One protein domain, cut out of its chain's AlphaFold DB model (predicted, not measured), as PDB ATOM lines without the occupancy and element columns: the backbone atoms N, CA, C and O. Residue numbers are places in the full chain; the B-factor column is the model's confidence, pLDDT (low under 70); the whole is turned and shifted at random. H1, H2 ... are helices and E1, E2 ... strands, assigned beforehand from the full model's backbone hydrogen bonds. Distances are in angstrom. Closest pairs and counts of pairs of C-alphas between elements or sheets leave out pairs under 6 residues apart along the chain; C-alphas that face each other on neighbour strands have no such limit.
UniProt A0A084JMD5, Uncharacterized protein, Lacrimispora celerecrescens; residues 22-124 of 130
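AT A GLANCE: This is residues 22 to 124 of the 130 residues of an uncharacterized protein of Lacrimispora celerecrescens (UniProt A0A084JMD5). A long, twisted sheet of four antiparallel strands has two helices over one face, while its other face is bare. The long helix H1 runs slantwise over E2, E3 and E4, and H2 lies across E1 and E2 towards one end of the sheet, so placed that the two helices meet at a corner. The printed part has 103 residues, with two named helices and four named strands along the chain as E1, H1, E2, E3, E4, H2; the sheet's order is E1, E2, E3, E4, and the class is mixed, helices and strands. The whole is only just compact, close to loose, with a radius of gyration of the C-alphas of 15.2 A, and elongated, with spans of 48 by 25 by 23 A.

IN THESE COORDINATES: In the sheet, E2 is residues 61 to 70, 29.7 A from first to last C-alpha, and E3 is residues 79 to 87, 26.3 A. E4 is residues 97 to 104, 23.7 A, and E1 is residues 23 to 27, 13.6 A, beginning at C-alpha 23 (179.251, 92.184, 136.897). H1 is residues 35 to 51, 25.3 A, from C-alpha 35 at (170.469, 109.514, 123.483). H2 is residues 109 to 124, 21.9 A, ending at C-alpha 124 (189.370, 103.527, 138.537).

HOW THE PARTS SIT: The sheet is twisted, with C-alphas up to 4.4 A off its best plane. E2, E3 and E4 form a meander, each strand the antiparallel neighbour of the one before; E2 and E3 are a hairpin, and so are E3 and E4. N 64 and O 84 are 2.9 A apart between E2 and E3, and N 99 and O 85 are 2.8 A apart between E3 and E4, both within hydrogen-bond range. E1 is an edge strand, antiparallel to E2 at 162 degrees, with N 26 and O 67 at 2.9 A. E1 and E4 are apart. H1 and H2 are on the same face of the sheet, in two layers, helices on one face of a sheet. H1 has a height over the sheet of 9.2 A and stands at 44 degrees to E2 on the local plane; its closest C-alphas to E3 are those of Tyr 48 and Val 85, 7.2 A. H2 has a height of 10.3 A and stands at 90 degrees to E1 on the local plane; their closest C-alphas are those of Ala 26 and Met 119, 6.9 A. H1 and H2 only just touch, with 3 pairs of C-alphas within 8 A, and only at their ends, about perpendicular at 87 degrees; the closest are the C-alphas of Gly 35 and Asp 111, 6.7 A. In H1 every O i to N i+4 pair is within hydrogen-bond range; in H2, 11 of 12.

THE WHOLE: The two C-alphas farthest apart are those of Gly 72 and Glu 91, 49.0 A. The printed part has no cut. The link E4 to H2 is tight, the others are short, and no link is long. The mean pLDDT of the printed part is 74.6; it is under 70 at residues 22 to 34, 71 to 77, 105 to 107 and 123 to 124.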
ATOM      1  N   GLY A  22     181.501  88.661 137.990       58.38
ATOM      2  CA  GLY A  22     181.817  89.306 136.711       58.38
ATOM      3  C   GLY A  22     180.825  90.387 136.261       58.38
ATOM      4  O   GLY A  22     180.741  90.652 135.065       58.38
ATOM      5  N   GLN A  23     180.109  91.030 137.185       59.75
ATOM      6  CA  GLN A  23     179.251  92.184 136.897       59.75
ATOM      7  C   GLN A  23     179.739  93.446 137.625       59.75
ATOM      8  O   GLN A  23     180.440  93.354 138.630       59.75
ATOM      9  N   MET A  24     179.408  94.620 137.090       65.38
ATOM     10  CA  MET A  24     179.557  95.928 137.729       65.38
ATOM     11  C   MET A  24     178.190  96.582 137.818       65.38
ATOM     12  O   MET A  24     177.545  96.776 136.793       65.38
ATOM     13  N   GLU A  25     177.792  97.000 139.007       65.62
ATOM     14  CA  GLU A  25     176.568  97.766 139.213       65.62
ATOM     15  C   GLU A  25     176.918  99.227 139.517       65.62
ATOM     16  O   GLU A  25     177.858  99.513 140.267       65.62
ATOM     17  N   ALA A  26     176.210 100.162 138.885       64.25
ATOM     18  CA  ALA A  26     176.403 101.588 139.095       64.25
ATOM     19  C   ALA A  26     175.073 102.349 139.064       64.25
ATOM     20  O   ALA A  26     174.327 102.302 138.085       64.25
ATOM     21  N   HIS A  27     174.855 103.165 140.097       66.62
ATOM     22  CA  HIS A  27     173.814 104.190 140.098       66.62
ATOM     23  C   HIS A  27     174.313 105.415 139.338       66.62
ATOM     24  O   HIS A  27     175.315 106.037 139.715       66.62
ATOM     25  N   ILE A  28     173.625 105.765 138.255       62.50
ATOM     26  CA  ILE A  28     174.061 106.822 137.347       62.50
ATOM     27  C   ILE A  28     173.081 107.987 137.433       62.50
ATOM     28  O   ILE A  28     171.898 107.821 137.143       62.50
ATOM     29  N   PRO A  29     173.550 109.204 137.771       60.75
ATOM     30  CA  PRO A  29     172.675 110.360 137.794       60.75
ATOM     31  C   PRO A  29     171.999 110.559 136.436       60.75
ATOM     32  O   PRO A  29     172.669 110.672 135.407       60.75
ATOM     33  N   VAL A  30     170.674 110.699 136.449       62.78
ATOM     34  CA  VAL A  30     169.820 110.880 135.260       62.78
ATOM     35  C   VAL A  30     170.295 112.018 134.340       62.78
ATOM     36  O   VAL A  30     170.089 111.975 133.133       62.78
ATOM     37  N   MET A  31     171.008 113.020 134.863       57.12
ATOM     38  CA  MET A  31     171.615 114.090 134.054       57.12
ATOM     39  C   MET A  31     172.659 113.612 133.026       57.12
ATOM     40  O   MET A  31     172.950 114.341 132.075       57.12
ATOM     41  N   TYR A  32     173.228 112.419 133.208       61.62
ATOM     42  CA  TYR A  32     174.151 111.795 132.258       61.62
ATOM     43  C   TYR A  32     173.435 110.925 131.218       61.62
ATOM     44  O   TYR A  32     174.043 110.581 130.208       61.62
ATOM     45  N   ALA A  33     172.146 110.630 131.412       65.50
ATOM     46  CA  ALA A  33     171.335 109.882 130.465       65.50
ATOM     47  C   ALA A  33     170.982 110.756 129.251       65.50
ATOM     48  O   ALA A  33     170.137 111.652 129.315       65.50
ATOM     49  N   LYS A  34     171.656 110.503 128.130       67.00
ATOM     50  CA  LYS A  34     171.386 111.123 126.826       67.00
ATOM     51  C   LYS A  34     171.013 110.039 125.815       67.00
ATOM     52  O   LYS A  34     170.898 108.875 126.184       67.00
ATOM     53  N   GLY A  35     170.738 110.447 124.576       77.00
ATOM     54  CA  GLY A  35     170.469 109.514 123.483       77.00
ATOM     55  C   GLY A  35     169.323 108.552 123.800       77.00
ATOM     56  O   GLY A  35     168.222 108.983 124.155       77.00
ATOM     57  N   GLN A  36     169.602 107.259 123.684       73.12
ATOM     58  CA  GLN A  36     168.666 106.168 123.928       73.12
ATOM     59  C   GLN A  36     168.215 106.103 125.393       73.12
ATOM     60  O   GLN A  36     167.032 105.896 125.662       73.12
ATOM     61  N   MET A  37     169.109 106.360 126.354       74.81
ATOM     62  CA  MET A  37     168.738 106.370 127.775       74.81
ATOM     63  C   MET A  37     167.744 107.491 128.079       74.81
ATOM     64  O   MET A  37     166.782 107.287 128.811       74.81
ATOM     65  N   GLY A  38     167.935 108.670 127.481       78.25
ATOM     66  CA  GLY A  38     167.003 109.788 127.648       78.25
ATOM     67  C   GLY A  38     165.587 109.446 127.169       78.25
ATOM     68  O   GLY A  38     164.611 109.856 127.797       78.25
ATOM     69  N   GLN A  39     165.474 108.657 126.095       82.12
ATOM     70  CA  GLN A  39     164.187 108.166 125.595       82.12
ATOM     71  C   GLN A  39     163.541 107.183 126.577       82.12
ATOM     72  O   GLN A  39     162.364 107.335 126.887       82.12
ATOM     73  N   ILE A  40     164.315 106.238 127.124       81.94
ATOM     74  CA  ILE A  40     163.830 105.259 128.112       81.94
ATOM     75  C   ILE A  40     163.281 105.961 129.354       81.94
ATOM     76  O   ILE A  40     162.169 105.665 129.788       81.94
ATOM     77  N   LEU A  41     164.018 106.931 129.895       81.94
ATOM     78  CA  LEU A  41     163.575 107.690 131.065       81.94
ATOM     79  C   LEU A  41     162.311 108.507 130.769       81.94
ATOM     80  O   LEU A  41     161.413 108.573 131.607       81.94
ATOM     81  N   GLY A  42     162.211 109.082 129.566       83.31
ATOM     82  CA  GLY A  42     160.992 109.741 129.093       83.31
ATOM     83  C   GLY A  42     159.792 108.793 129.094       83.31
ATOM     84  O   GLY A  42     158.775 109.094 129.714       83.31
ATOM     85  N   SER A  43     159.942 107.609 128.497       86.06
ATOM     86  CA  SER A  43     158.886 106.593 128.461       86.06
ATOM     87  C   SER A  43     158.503 106.072 129.849       86.06
ATOM     88  O   SER A  43     157.329 105.814 130.098       86.06
ATOM     89  N   CYS A  44     159.453 105.942 130.782       85.50
ATOM     90  CA  CYS A  44     159.143 105.589 132.173       85.50
ATOM     91  C   CYS A  44     158.257 106.650 132.831       85.50
ATOM     92  O   CYS A  44     157.298 106.315 133.521       85.50
ATOM     93  N   MET A  45     158.550 107.929 132.589       83.31
ATOM     94  CA  MET A  45     157.768 109.026 133.154       83.31
ATOM     95  C   MET A  45     156.356 109.096 132.566       83.31
ATOM     96  O   MET A  45     155.397 109.344 133.294       83.31
ATOM     97  N   GLU A  46     156.214 108.850 131.263       88.19
ATOM     98  CA  GLU A  46     154.906 108.766 130.607       88.19
ATOM     99  C   GLU A  46     154.065 107.636 131.209       88.19
ATOM    100  O   GLU A  46     152.943 107.879 131.650       88.19
ATOM    101  N   ARG A  47     154.641 106.434 131.343       88.75
ATOM    102  CA  ARG A  47     153.972 105.288 131.979       88.75
ATOM    103  C   ARG A  47     153.584 105.578 133.426       88.75
ATOM    104  O   ARG A  47     152.492 105.221 133.855       88.75
ATOM    105  N   TYR A  48     154.448 106.258 134.171       87.00
ATOM    106  CA  TYR A  48     154.151 106.644 135.545       87.00
ATOM    107  C   TYR A  48     152.978 107.633 135.621       87.00
ATOM    108  O   TYR A  48     152.083 107.479 136.451       87.00
ATOM    109  N   LYS A  49     152.925 108.617 134.712       86.75
ATOM    110  CA  LYS A  49     151.821 109.584 134.615       86.75
ATOM    111  C   LYS A  49     150.495 108.935 134.215       86.75
ATOM    112  O   LYS A  49     149.446 109.407 134.643       86.75
ATOM    113  N   GLU A  50     150.523 107.877 133.410       89.19
ATOM    114  CA  GLU A  50     149.321 107.110 133.059       89.19
ATOM    115  C   GLU A  50     148.724 106.395 134.276       89.19
ATOM    116  O   GLU A  50     147.503 106.386 134.442       89.19
ATOM    117  N   VAL A  51     149.573 105.832 135.142       87.88
ATOM    118  CA  VAL A  51     149.141 105.164 136.381       87.88
ATOM    119  C   VAL A  51     148.695 106.186 137.430       87.88
ATOM    120  O   VAL A  51     147.677 105.987 138.096       87.88
ATOM    121  N   TYR A  52     149.411 107.307 137.538       86.25
ATOM    122  CA  TYR A  52     149.164 108.360 138.522       86.25
ATOM    123  C   TYR A  52     148.886 109.720 137.850       86.25
ATOM    124  O   TYR A  52     149.703 110.644 137.914       86.25
ATOM    125  N   PRO A  53     147.710 109.903 137.214       85.75
ATOM    126  CA  PRO A  53     147.394 111.098 136.424       85.75
ATOM    127  C   PRO A  53     147.266 112.380 137.253       85.75
ATOM    128  O   PRO A  53     147.415 113.468 136.700       85.75
ATOM    129  N   ALA A  54     147.051 112.268 138.562       84.44
ATOM    130  CA  ALA A  54     147.073 113.374 139.521       84.44
ATOM    131  C   ALA A  54     148.466 114.019 139.664       84.44
ATOM    132  O   ALA A  54     148.605 115.223 139.849       84.44
ATOM    133  N   VAL A  55     149.525 113.229 139.487       81.62
ATOM    134  CA  VAL A  55     150.878 113.606 139.900       81.62
ATOM    135  C   VAL A  55     151.502 114.643 138.989       81.62
ATOM    136  O   VAL A  55     151.580 114.454 137.770       81.62
ATOM    137  N   ASN A  56     152.050 115.714 139.559       81.81
ATOM    138  CA  ASN A  56     152.901 116.616 138.799       81.81
ATOM    139  C   ASN A  56     154.315 116.033 138.642       81.81
ATOM    140  O   ASN A  56     155.232 116.296 139.419       81.81
ATOM    141  N   VAL A  57     154.486 115.267 137.566       77.38
ATOM    142  CA  VAL A  57     155.747 114.616 137.184       77.38
ATOM    143  C   VAL A  57     156.918 115.573 136.929       77.38
ATOM    144  O   VAL A  57     158.055 115.134 136.794       77.38
ATOM    145  N   GLU A  58     156.682 116.883 136.835       74.12
ATOM    146  CA  GLU A  58     157.775 117.850 136.697       74.12
ATOM    147  C   GLU A  58     158.345 118.297 138.047       74.12
ATOM    148  O   GLU A  58     159.504 118.712 138.118       74.12
ATOM    149  N   THR A  59     157.545 118.256 139.113       73.44
ATOM    150  CA  THR A  59     157.904 118.872 140.398       73.44
ATOM    151  C   THR A  59     157.975 117.902 141.558       73.44
ATOM    152  O   THR A  59     158.759 118.167 142.477       73.44
ATOM    153  N   ASP A  60     157.212 116.812 141.504       77.88
ATOM    154  CA  ASP A  60     156.926 115.970 142.669       77.88
ATOM    155  C   ASP A  60     157.343 114.509 142.481       77.88
ATOM    156  O   ASP A  60     157.283 113.727 143.428       77.88
ATOM    157  N   THR A  61     157.863 114.160 141.300       77.25
ATOM    158  CA  THR A  61     158.472 112.853 141.046       77.25
ATOM    159  C   THR A  61     159.990 112.908 141.031       77.25
ATOM    160  O   THR A  61     160.637 113.898 140.673       77.25
ATOM    161  N   TYR A  62     160.552 111.777 141.416       78.94
ATOM    162  CA  TYR A  62     161.965 111.491 141.498       78.94
ATOM    163  C   TYR A  62     162.258 110.259 140.657       78.94
ATOM    164  O   TYR A  62     161.408 109.384 140.490       78.94
ATOM    165  N   MET A  63     163.472 110.201 140.124       78.25
ATOM    166  CA  MET A  63     163.912 109.101 139.283       78.25
ATOM    167  C   MET A  63     165.314 108.676 139.685       78.25
ATOM    168  O   MET A  63     166.198 109.529 139.817       78.25
ATOM    169  N   ASP A  64     165.493 107.373 139.856       76.00
ATOM    170  CA  ASP A  64     166.793 106.736 140.017       76.00
ATOM    171  C   ASP A  64     167.031 105.759 138.865       76.00
ATOM    172  O   ASP A  64     166.105 105.108 138.381       76.00
ATOM    173  N   LEU A  65     168.275 105.708 138.405       75.94
ATOM    174  CA  LEU A  65     168.714 104.887 137.290       75.94
ATOM    175  C   LEU A  65     169.866 104.014 137.771       75.94
ATOM    176  O   LEU A  65     170.972 104.500 138.015       75.94
ATOM    177  N   ASN A  66     169.595 102.720 137.848       77.00
ATOM    178  CA  ASN A  66     170.583 101.709 138.155       77.00
ATOM    179  C   ASN A  66     170.957 100.945 136.882       77.00
ATOM    180  O   ASN A  66     170.076 100.538 136.123       77.00
ATOM    181  N   ILE A  67     172.256 100.788 136.632       74.75
ATOM    182  CA  ILE A  67     172.783 100.087 135.462       74.75
ATOM    183  C   ILE A  67     173.750  99.001 135.919       74.75
ATOM    184  O   ILE A  67     174.773  99.285 136.547       74.75
ATOM    185  N   THR A  68     173.463  97.773 135.504       75.56
ATOM    186  CA  THR A  68     174.322  96.609 135.694       75.56
ATOM    187  C   THR A  68     175.001  96.271 134.376       75.56
ATOM    188  O   THR A  68     174.349  95.975 133.378       75.56
ATOM    189  N   TYR A  69     176.329  96.306 134.359       74.50
ATOM    190  CA  TYR A  69     177.170  95.901 133.239       74.50
ATOM    191  C   TYR A  69     177.775  94.520 133.500       74.50
ATOM    192  O   TYR A  69     178.401  94.303 134.534       74.50
ATOM    193  N   SER A  70     177.648  93.594 132.551       71.81
ATOM    194  CA  SER A  70     178.206  92.240 132.670       71.81
ATOM    195  C   SER A  70     179.470  92.079 131.820       71.81
ATOM    196  O   SER A  70     179.443  92.255 130.600       71.81
ATOM    197  N   PHE A  71     180.596  91.711 132.437       66.12
ATOM    198  CA  PHE A  71     181.843  91.458 131.715       66.12
ATOM    199  C   PHE A  71     181.740  90.180 130.876       66.12
ATOM    200  O   PHE A  71     181.272  89.147 131.343       66.12
ATOM    201  N   GLY A  72     182.267  90.203 129.649       57.09
ATOM    202  CA  GLY A  72     182.701  88.978 128.967       57.09
ATOM    203  C   GLY A  72     181.616  87.948 128.618       57.09
ATOM    204  O   GLY A  72     181.944  86.774 128.484       57.09
ATOM    205  N   GLY A  73     180.357  88.357 128.441       49.88
ATOM    206  CA  GLY A  73     179.307  87.486 127.893       49.88
ATOM    207  C   GLY A  73     178.784  86.402 128.843       49.88
ATOM    208  O   GLY A  73     178.203  85.428 128.368       49.88
ATOM    209  N   TYR A  74     178.972  86.556 130.159       47.81
ATOM    210  CA  TYR A  74     178.382  85.655 131.163       47.81
ATOM    211  C   TYR A  74     176.844  85.650 131.128       47.81
ATOM    212  O   TYR A  74     176.225  84.627 131.419       47.81
ATOM    213  N   THR A  75     176.238  86.758 130.711       50.50
ATOM    214  CA  THR A  75     174.795  86.934 130.539       50.50
ATOM    215  C   THR A  75     174.530  87.784 129.297       50.50
ATOM    216  O   THR A  75     175.313  88.661 128.932       50.50
ATOM    217  N   CYS A  76     173.437  87.478 128.602       55.44
ATOM    218  CA  CYS A  76     172.829  88.363 127.615       55.44
ATOM    219  C   CYS A  76     171.565  88.892 128.305       55.44
ATOM    220  O   CYS A  76     170.751  88.044 128.685       55.44
ATOM    221  N   PRO A  77     171.403  90.209 128.525       64.12
ATOM    222  CA  PRO A  77     172.067  91.353 127.869       64.12
ATOM    223  C   PRO A  77     173.398  91.837 128.495       64.12
ATOM    224  O   PRO A  77     173.711  91.547 129.644       64.12
ATOM    225  N   GLU A  78     174.185  92.612 127.722       72.88
ATOM    226  CA  GLU A  78     175.434  93.266 128.185       72.88
ATOM    227  C   GLU A  78     175.173  94.304 129.291       72.88
ATOM    228  O   GLU A  78     175.999  94.477 130.191       72.88
ATOM    229  N   PHE A  79     174.017  94.966 129.210       74.19
ATOM    230  CA  PHE A  79     173.519  95.906 130.199       74.19
ATOM    231  C   PHE A  79     172.108  95.524 130.621       74.19
ATOM    232  O   PHE A  79     171.250  95.279 129.770       74.19
ATOM    233  N   GLU A  80     171.873  95.555 131.921       77.56
ATOM    234  CA  GLU A  80     170.551  95.522 132.532       77.56
ATOM    235  C   GLU A  80     170.319  96.879 133.195       77.56
ATOM    236  O   GLU A  80     171.228  97.448 133.804       77.56
ATOM    237  N   THR A  81     169.132  97.448 133.010       76.81
ATOM    238  CA  THR A  81     168.807  98.774 133.534       76.81
ATOM    239  C   THR A  81     167.518  98.736 134.323       76.81
ATOM    240  O   THR A  81     166.483  98.322 133.807       76.81
ATOM    241  N   ASN A  82     167.571  99.285 135.530       79.88
ATOM    242  CA  ASN A  82     166.428  99.410 136.415       79.88
ATOM    243  C   ASN A  82     166.171 100.892 136.686       79.88
ATOM    244  O   ASN A  82     167.030 101.606 137.208       79.88
ATOM    245  N   VAL A  83     164.991 101.367 136.288       81.00
ATOM    246  CA  VAL A  83     164.549 102.746 136.511       81.00
ATOM    247  C   VAL A  83     163.498 102.744 137.603       81.00
ATOM    248  O   VAL A  83     162.411 102.201 137.420       81.00
ATOM    249  N   LEU A  84     163.799 103.393 138.720       81.75
ATOM    250  CA  LEU A  84     162.826 103.618 139.779       81.75
ATOM    251  C   LEU A  84     162.229 105.010 139.611       81.75
ATOM    252  O   LEU A  84     162.963 105.997 139.589       81.75
ATOM    253  N   VAL A  85     160.903 105.096 139.527       82.00
ATOM    254  CA  VAL A  85     160.158 106.361 139.537       82.00
ATOM    255  C   VAL A  85     159.306 106.403 140.789       82.00
ATOM    256  O   VAL A  85     158.506 105.503 141.035       82.00
ATOM    257  N   TRP A  86     159.478 107.438 141.603       83.81
ATOM    258  CA  TRP A  86     158.789 107.530 142.883       83.81
ATOM    259  C   TRP A  86     158.397 108.957 143.242       83.81
ATOM    260  O   TRP A  86     158.977 109.929 142.762       83.81
ATOM    261  N   GLN A  87     157.415 109.073 144.125       81.62
ATOM    262  CA  GLN A  87     156.943 110.320 144.699       81.62
ATOM    263  C   GLN A  87     156.661 110.110 146.195       81.62
ATOM    264  O   GLN A  87     156.216 109.045 146.621       81.62
ATOM    265  N   LYS A  88     156.874 111.164 146.993       80.06
ATOM    266  CA  LYS A  88     156.337 111.228 148.359       80.06
ATOM    267  C   LYS A  88     154.877 111.660 148.347       80.06
ATOM    268  O   LYS A  88     154.517 112.566 147.599       80.06
ATOM    269  N   SER A  89     154.093 111.051 149.223       77.81
ATOM    270  CA  SER A  89     152.701 111.394 149.497       77.81
ATOM    271  C   SER A  89     152.462 112.902 149.498       77.81
ATOM    272  O   SER A  89     153.188 113.678 150.125       77.81
ATOM    273  N   ASP A  90     151.409 113.297 148.795       74.31
ATOM    274  CA  ASP A  90     150.861 114.644 148.796       74.31
ATOM    275  C   ASP A  90     149.396 114.623 149.271       74.31
ATOM    276  O   ASP A  90     148.864 113.590 149.701       74.31
ATOM    277  N   GLU A  91     148.749 115.789 149.240       71.00
ATOM    278  CA  GLU A  91     147.345 115.939 149.631       71.00
ATOM    279  C   GLU A  91     146.372 115.152 148.737       71.00
ATOM    280  O   GLU A  91     145.240 114.930 149.159       71.00
ATOM    281  N   GLU A  92     146.782 114.725 147.540       72.81
ATOM    282  CA  GLU A  92     145.914 114.078 146.552       72.81
ATOM    283  C   GLU A  92     146.056 112.547 146.562       72.81
ATOM    284  O   GLU A  92     145.058 111.828 146.522       72.81
ATOM    285  N   LEU A  93     147.281 112.029 146.666       75.19
ATOM    286  CA  LEU A  93     147.561 110.591 146.672       75.19
ATOM    287  C   LEU A  93     147.467 109.952 148.059       75.19
ATOM    288  O   LEU A  93     147.255 108.742 148.152       75.19
ATOM    289  N   HIS A  94     147.654 110.726 149.134       77.50
ATOM    290  CA  HIS A  94     147.659 110.266 150.533       77.50
ATOM    291  C   HIS A  94     148.654 109.134 150.880       77.50
ATOM    292  O   HIS A  94     148.697 108.691 152.029       77.50
ATOM    293  N   ALA A  95     149.459 108.666 149.925       78.25
ATOM    294  CA  ALA A  95     150.431 107.594 150.081       78.25
ATOM    295  C   ALA A  95     151.641 107.832 149.170       78.25
ATOM    296  O   ALA A  95     151.524 108.453 148.113       78.25
ATOM    297  N   ASP A  96     152.803 107.351 149.606       82.44
ATOM    298  CA  ASP A  96     154.004 107.321 148.775       82.44
ATOM    299  C   ASP A  96     153.794 106.321 147.630       82.44
ATOM    300  O   ASP A  96     153.203 105.254 147.818       82.44
ATOM    301  N   THR A  97     154.294 106.653 146.446       82.00
ATOM    302  CA  THR A  97     154.157 105.833 145.238       82.00
ATOM    303  C   THR A  97     155.536 105.541 144.665       82.00
ATOM    304  O   THR A  97     156.413 106.405 144.638       82.00
ATOM    305  N   CYS A  98     155.754 104.307 144.219       82.06
ATOM    306  CA  CYS A  98     157.025 103.857 143.665       82.06
ATOM    307  C   CYS A  98     156.765 102.774 142.621       82.06
ATOM    308  O   CYS A  98     156.079 101.798 142.914       82.06
ATOM    309  N   GLU A  99     157.322 102.951 141.430       81.88
ATOM    310  CA  GLU A  99     157.266 102.003 140.321       81.88
ATOM    311  C   GLU A  99     158.690 101.682 139.863       81.88
ATOM    312  O   GLU A  99     159.527 102.580 139.728       81.88
ATOM    313  N   CYS A 100     158.957 100.400 139.618       82.31
ATOM    314  CA  CYS A 100     160.214  99.929 139.049       82.31
ATOM    315  C   CYS A 100     159.974  99.484 137.608       82.31
ATOM    316  O   CYS A 100     159.090  98.669 137.337       82.31
ATOM    317  N   TYR A 101     160.767 100.015 136.685       82.44
ATOM    318  CA  TYR A 101     160.743  99.647 135.279       82.44
ATOM    319  C   TYR A 101     162.085  99.023 134.900       82.44
ATOM    320  O   TYR A 101     163.112  99.705 134.877       82.44
ATOM    321  N   GLU A 102     162.055  97.729 134.601       82.12
ATOM    322  CA  GLU A 102     163.223  96.936 134.210       82.12
ATOM    323  C   GLU A 102     163.327  96.883 132.682       82.12
ATOM    324  O   GLU A 102     162.321  96.711 131.980       82.12
ATOM    325  N   PHE A 103     164.539  97.048 132.158       75.00
ATOM    326  CA  PHE A 103     164.804  97.018 130.727       75.00
ATOM    327  C   PHE A 103     166.092  96.261 130.414       75.00
ATOM    328  O   PHE A 103     167.182  96.639 130.848       75.00
ATOM    329  N   ASP A 104     165.953  95.286 129.519       70.44
ATOM    330  CA  ASP A 104     167.059  94.596 128.872       70.44
ATOM    331  C   ASP A 104     167.278  95.199 127.485       70.44
ATOM    332  O   ASP A 104     166.423  95.078 126.601       70.44
ATOM    333  N   PHE A 105     168.409  95.865 127.256       65.06
ATOM    334  CA  PHE A 105     168.699  96.409 125.930       65.06
ATOM    335  C   PHE A 105     170.188  96.486 125.621       65.06
ATOM    336  O   PHE A 105     171.041  96.728 126.471       65.06
ATOM    337  N   ALA A 106     170.494  96.318 124.335       66.31
ATOM    338  CA  ALA A 106     171.774  96.724 123.790       66.31
ATOM    339  C   ALA A 106     171.734  98.239 123.573       66.31
ATOM    340  O   ALA A 106     170.986  98.732 122.720       66.31
ATOM    341  N   LEU A 107     172.524  98.964 124.360       69.12
ATOM    342  CA  LEU A 107     172.801 100.371 124.107       69.12
ATOM    343  C   LEU A 107     173.440 100.539 122.729       69.12
ATOM    344  O   LEU A 107     174.241  99.701 122.297       69.12
ATOM    345  N   ASP A 108     173.116 101.634 122.046       71.06
ATOM    346  CA  ASP A 108     173.823 101.973 120.819       71.06
ATOM    347  C   ASP A 108     175.330 102.161 121.074       71.06
ATOM    348  O   ASP A 108     175.797 102.365 122.197       71.06
ATOM    349  N   GLY A 109     176.132 102.060 120.012       73.00
ATOM    350  CA  GLY A 109     177.584 102.042 120.158       73.00
ATOM    351  C   GLY A 109     178.172 103.298 120.807       73.00
ATOM    352  O   GLY A 109     179.277 103.208 121.338       73.00
ATOM    353  N   GLN A 110     177.499 104.453 120.751       76.94
ATOM    354  CA  GLN A 110     178.004 105.683 121.353       76.94
ATOM    355  C   GLN A 110     177.599 105.783 122.824       76.94
ATOM    356  O   GLN A 110     178.482 105.950 123.664       76.94
ATOM    357  N   ASP A 111     176.321 105.580 123.137       71.81
ATOM    358  CA  ASP A 111     175.825 105.613 124.514       71.81
ATOM    359  C   ASP A 111     176.466 104.492 125.353       71.81
ATOM    360  O   ASP A 111     176.894 104.724 126.486       71.81
ATOM    361  N   ALA A 112     176.668 103.300 124.771       75.31
ATOM    362  CA  ALA A 112     177.382 102.199 125.419       75.31
ATOM    363  C   ALA A 112     178.838 102.554 125.752       75.31
ATOM    364  O   ALA A 112     179.359 102.144 126.790       75.31
ATOM    365  N   ARG A 113     179.526 103.292 124.867       78.31
ATOM    366  CA  ARG A 113     180.912 103.728 125.102       78.31
ATOM    367  C   ARG A 113     180.984 104.771 126.204       78.31
ATOM    368  O   ARG A 113     181.869 104.672 127.053       78.31
ATOM    369  N   ASP A 114     180.074 105.737 126.194       77.56
ATOM    370  CA  ASP A 114     180.052 106.812 127.182       77.56
ATOM    371  C   ASP A 114     179.718 106.262 128.577       77.56
ATOM    372  O   ASP A 114     180.411 106.583 129.542       77.56
ATOM    373  N   LEU A 115     178.758 105.337 128.677       74.62
ATOM    374  CA  LEU A 115     178.443 104.640 129.924       74.62
ATOM    375  C   LEU A 115     179.586 103.766 130.429       74.62
ATOM    376  O   LEU A 115     179.973 103.891 131.589       74.62
ATOM    377  N   LYS A 116     180.178 102.931 129.565       76.19
ATOM    378  CA  LYS A 116     181.358 102.134 129.934       76.19
ATOM    379  C   LYS A 116     182.461 103.036 130.452       76.19
ATOM    380  O   LYS A 116     183.042 102.735 131.485       76.19
ATOM    381  N   LYS A 117     182.734 104.148 129.768       79.12
ATOM    382  CA  LYS A 117     183.742 105.108 130.211       79.12
ATOM    383  C   LYS A 117     183.424 105.651 131.602       79.12
ATOM    384  O   LYS A 117     184.300 105.613 132.449       79.12
ATOM    385  N   ILE A 118     182.188 106.079 131.866       75.88
ATOM    386  CA  ILE A 118     181.780 106.555 133.196       75.88
ATOM    387  C   ILE A 118     181.986 105.465 134.258       75.88
ATOM    388  O   ILE A 118     182.587 105.737 135.295       75.88
ATOM    389  N   MET A 119     181.530 104.236 133.999       73.06
ATOM    390  CA  MET A 119     181.663 103.117 134.939       73.06
ATOM    391  C   MET A 119     183.131 102.754 135.197       73.06
ATOM    392  O   MET A 119     183.519 102.543 136.344       73.06
ATOM    393  N   TRP A 120     183.962 102.727 134.153       74.88
ATOM    394  CA  TRP A 120     185.393 102.435 134.253       74.88
ATOM    395  C   TRP A 120     186.184 103.556 134.923       74.88
ATOM    396  O   TRP A 120     187.037 103.262 135.756       74.88
ATOM    397  N   ASP A 121     185.898 104.817 134.597       76.25
ATOM    398  CA  ASP A 121     186.530 105.978 135.225       76.25
ATOM    399  C   ASP A 121     186.222 105.969 136.732       76.25
ATOM    400  O   ASP A 121     187.127 106.106 137.556       76.25
ATOM    401  N   LYS A 122     184.964 105.697 137.110       70.38
ATOM    402  CA  LYS A 122     184.537 105.622 138.515       70.38
ATOM    403  C   LYS A 122     185.105 104.418 139.261       70.38
ATOM    404  O   LYS A 122     185.526 104.566 140.405       70.38
ATOM    405  N   LEU A 123     185.167 103.247 138.628       69.25
ATOM    406  CA  LEU A 123     185.865 102.094 139.201       69.25
ATOM    407  C   LEU A 123     187.356 102.403 139.404       69.25
ATOM    408  O   LEU A 123     187.922 102.043 140.432       69.25
ATOM    409  N   GLY A 124     187.983 103.082 138.443       68.50
ATOM    410  CA  GLY A 124     189.370 103.527 138.537       68.50
ATOM    411  C   GLY A 124     189.605 104.436 139.743       68.50
ATOM    412  O   GLY A 124     190.520 104.175 140.518       68.50
TER     413      GLY A 124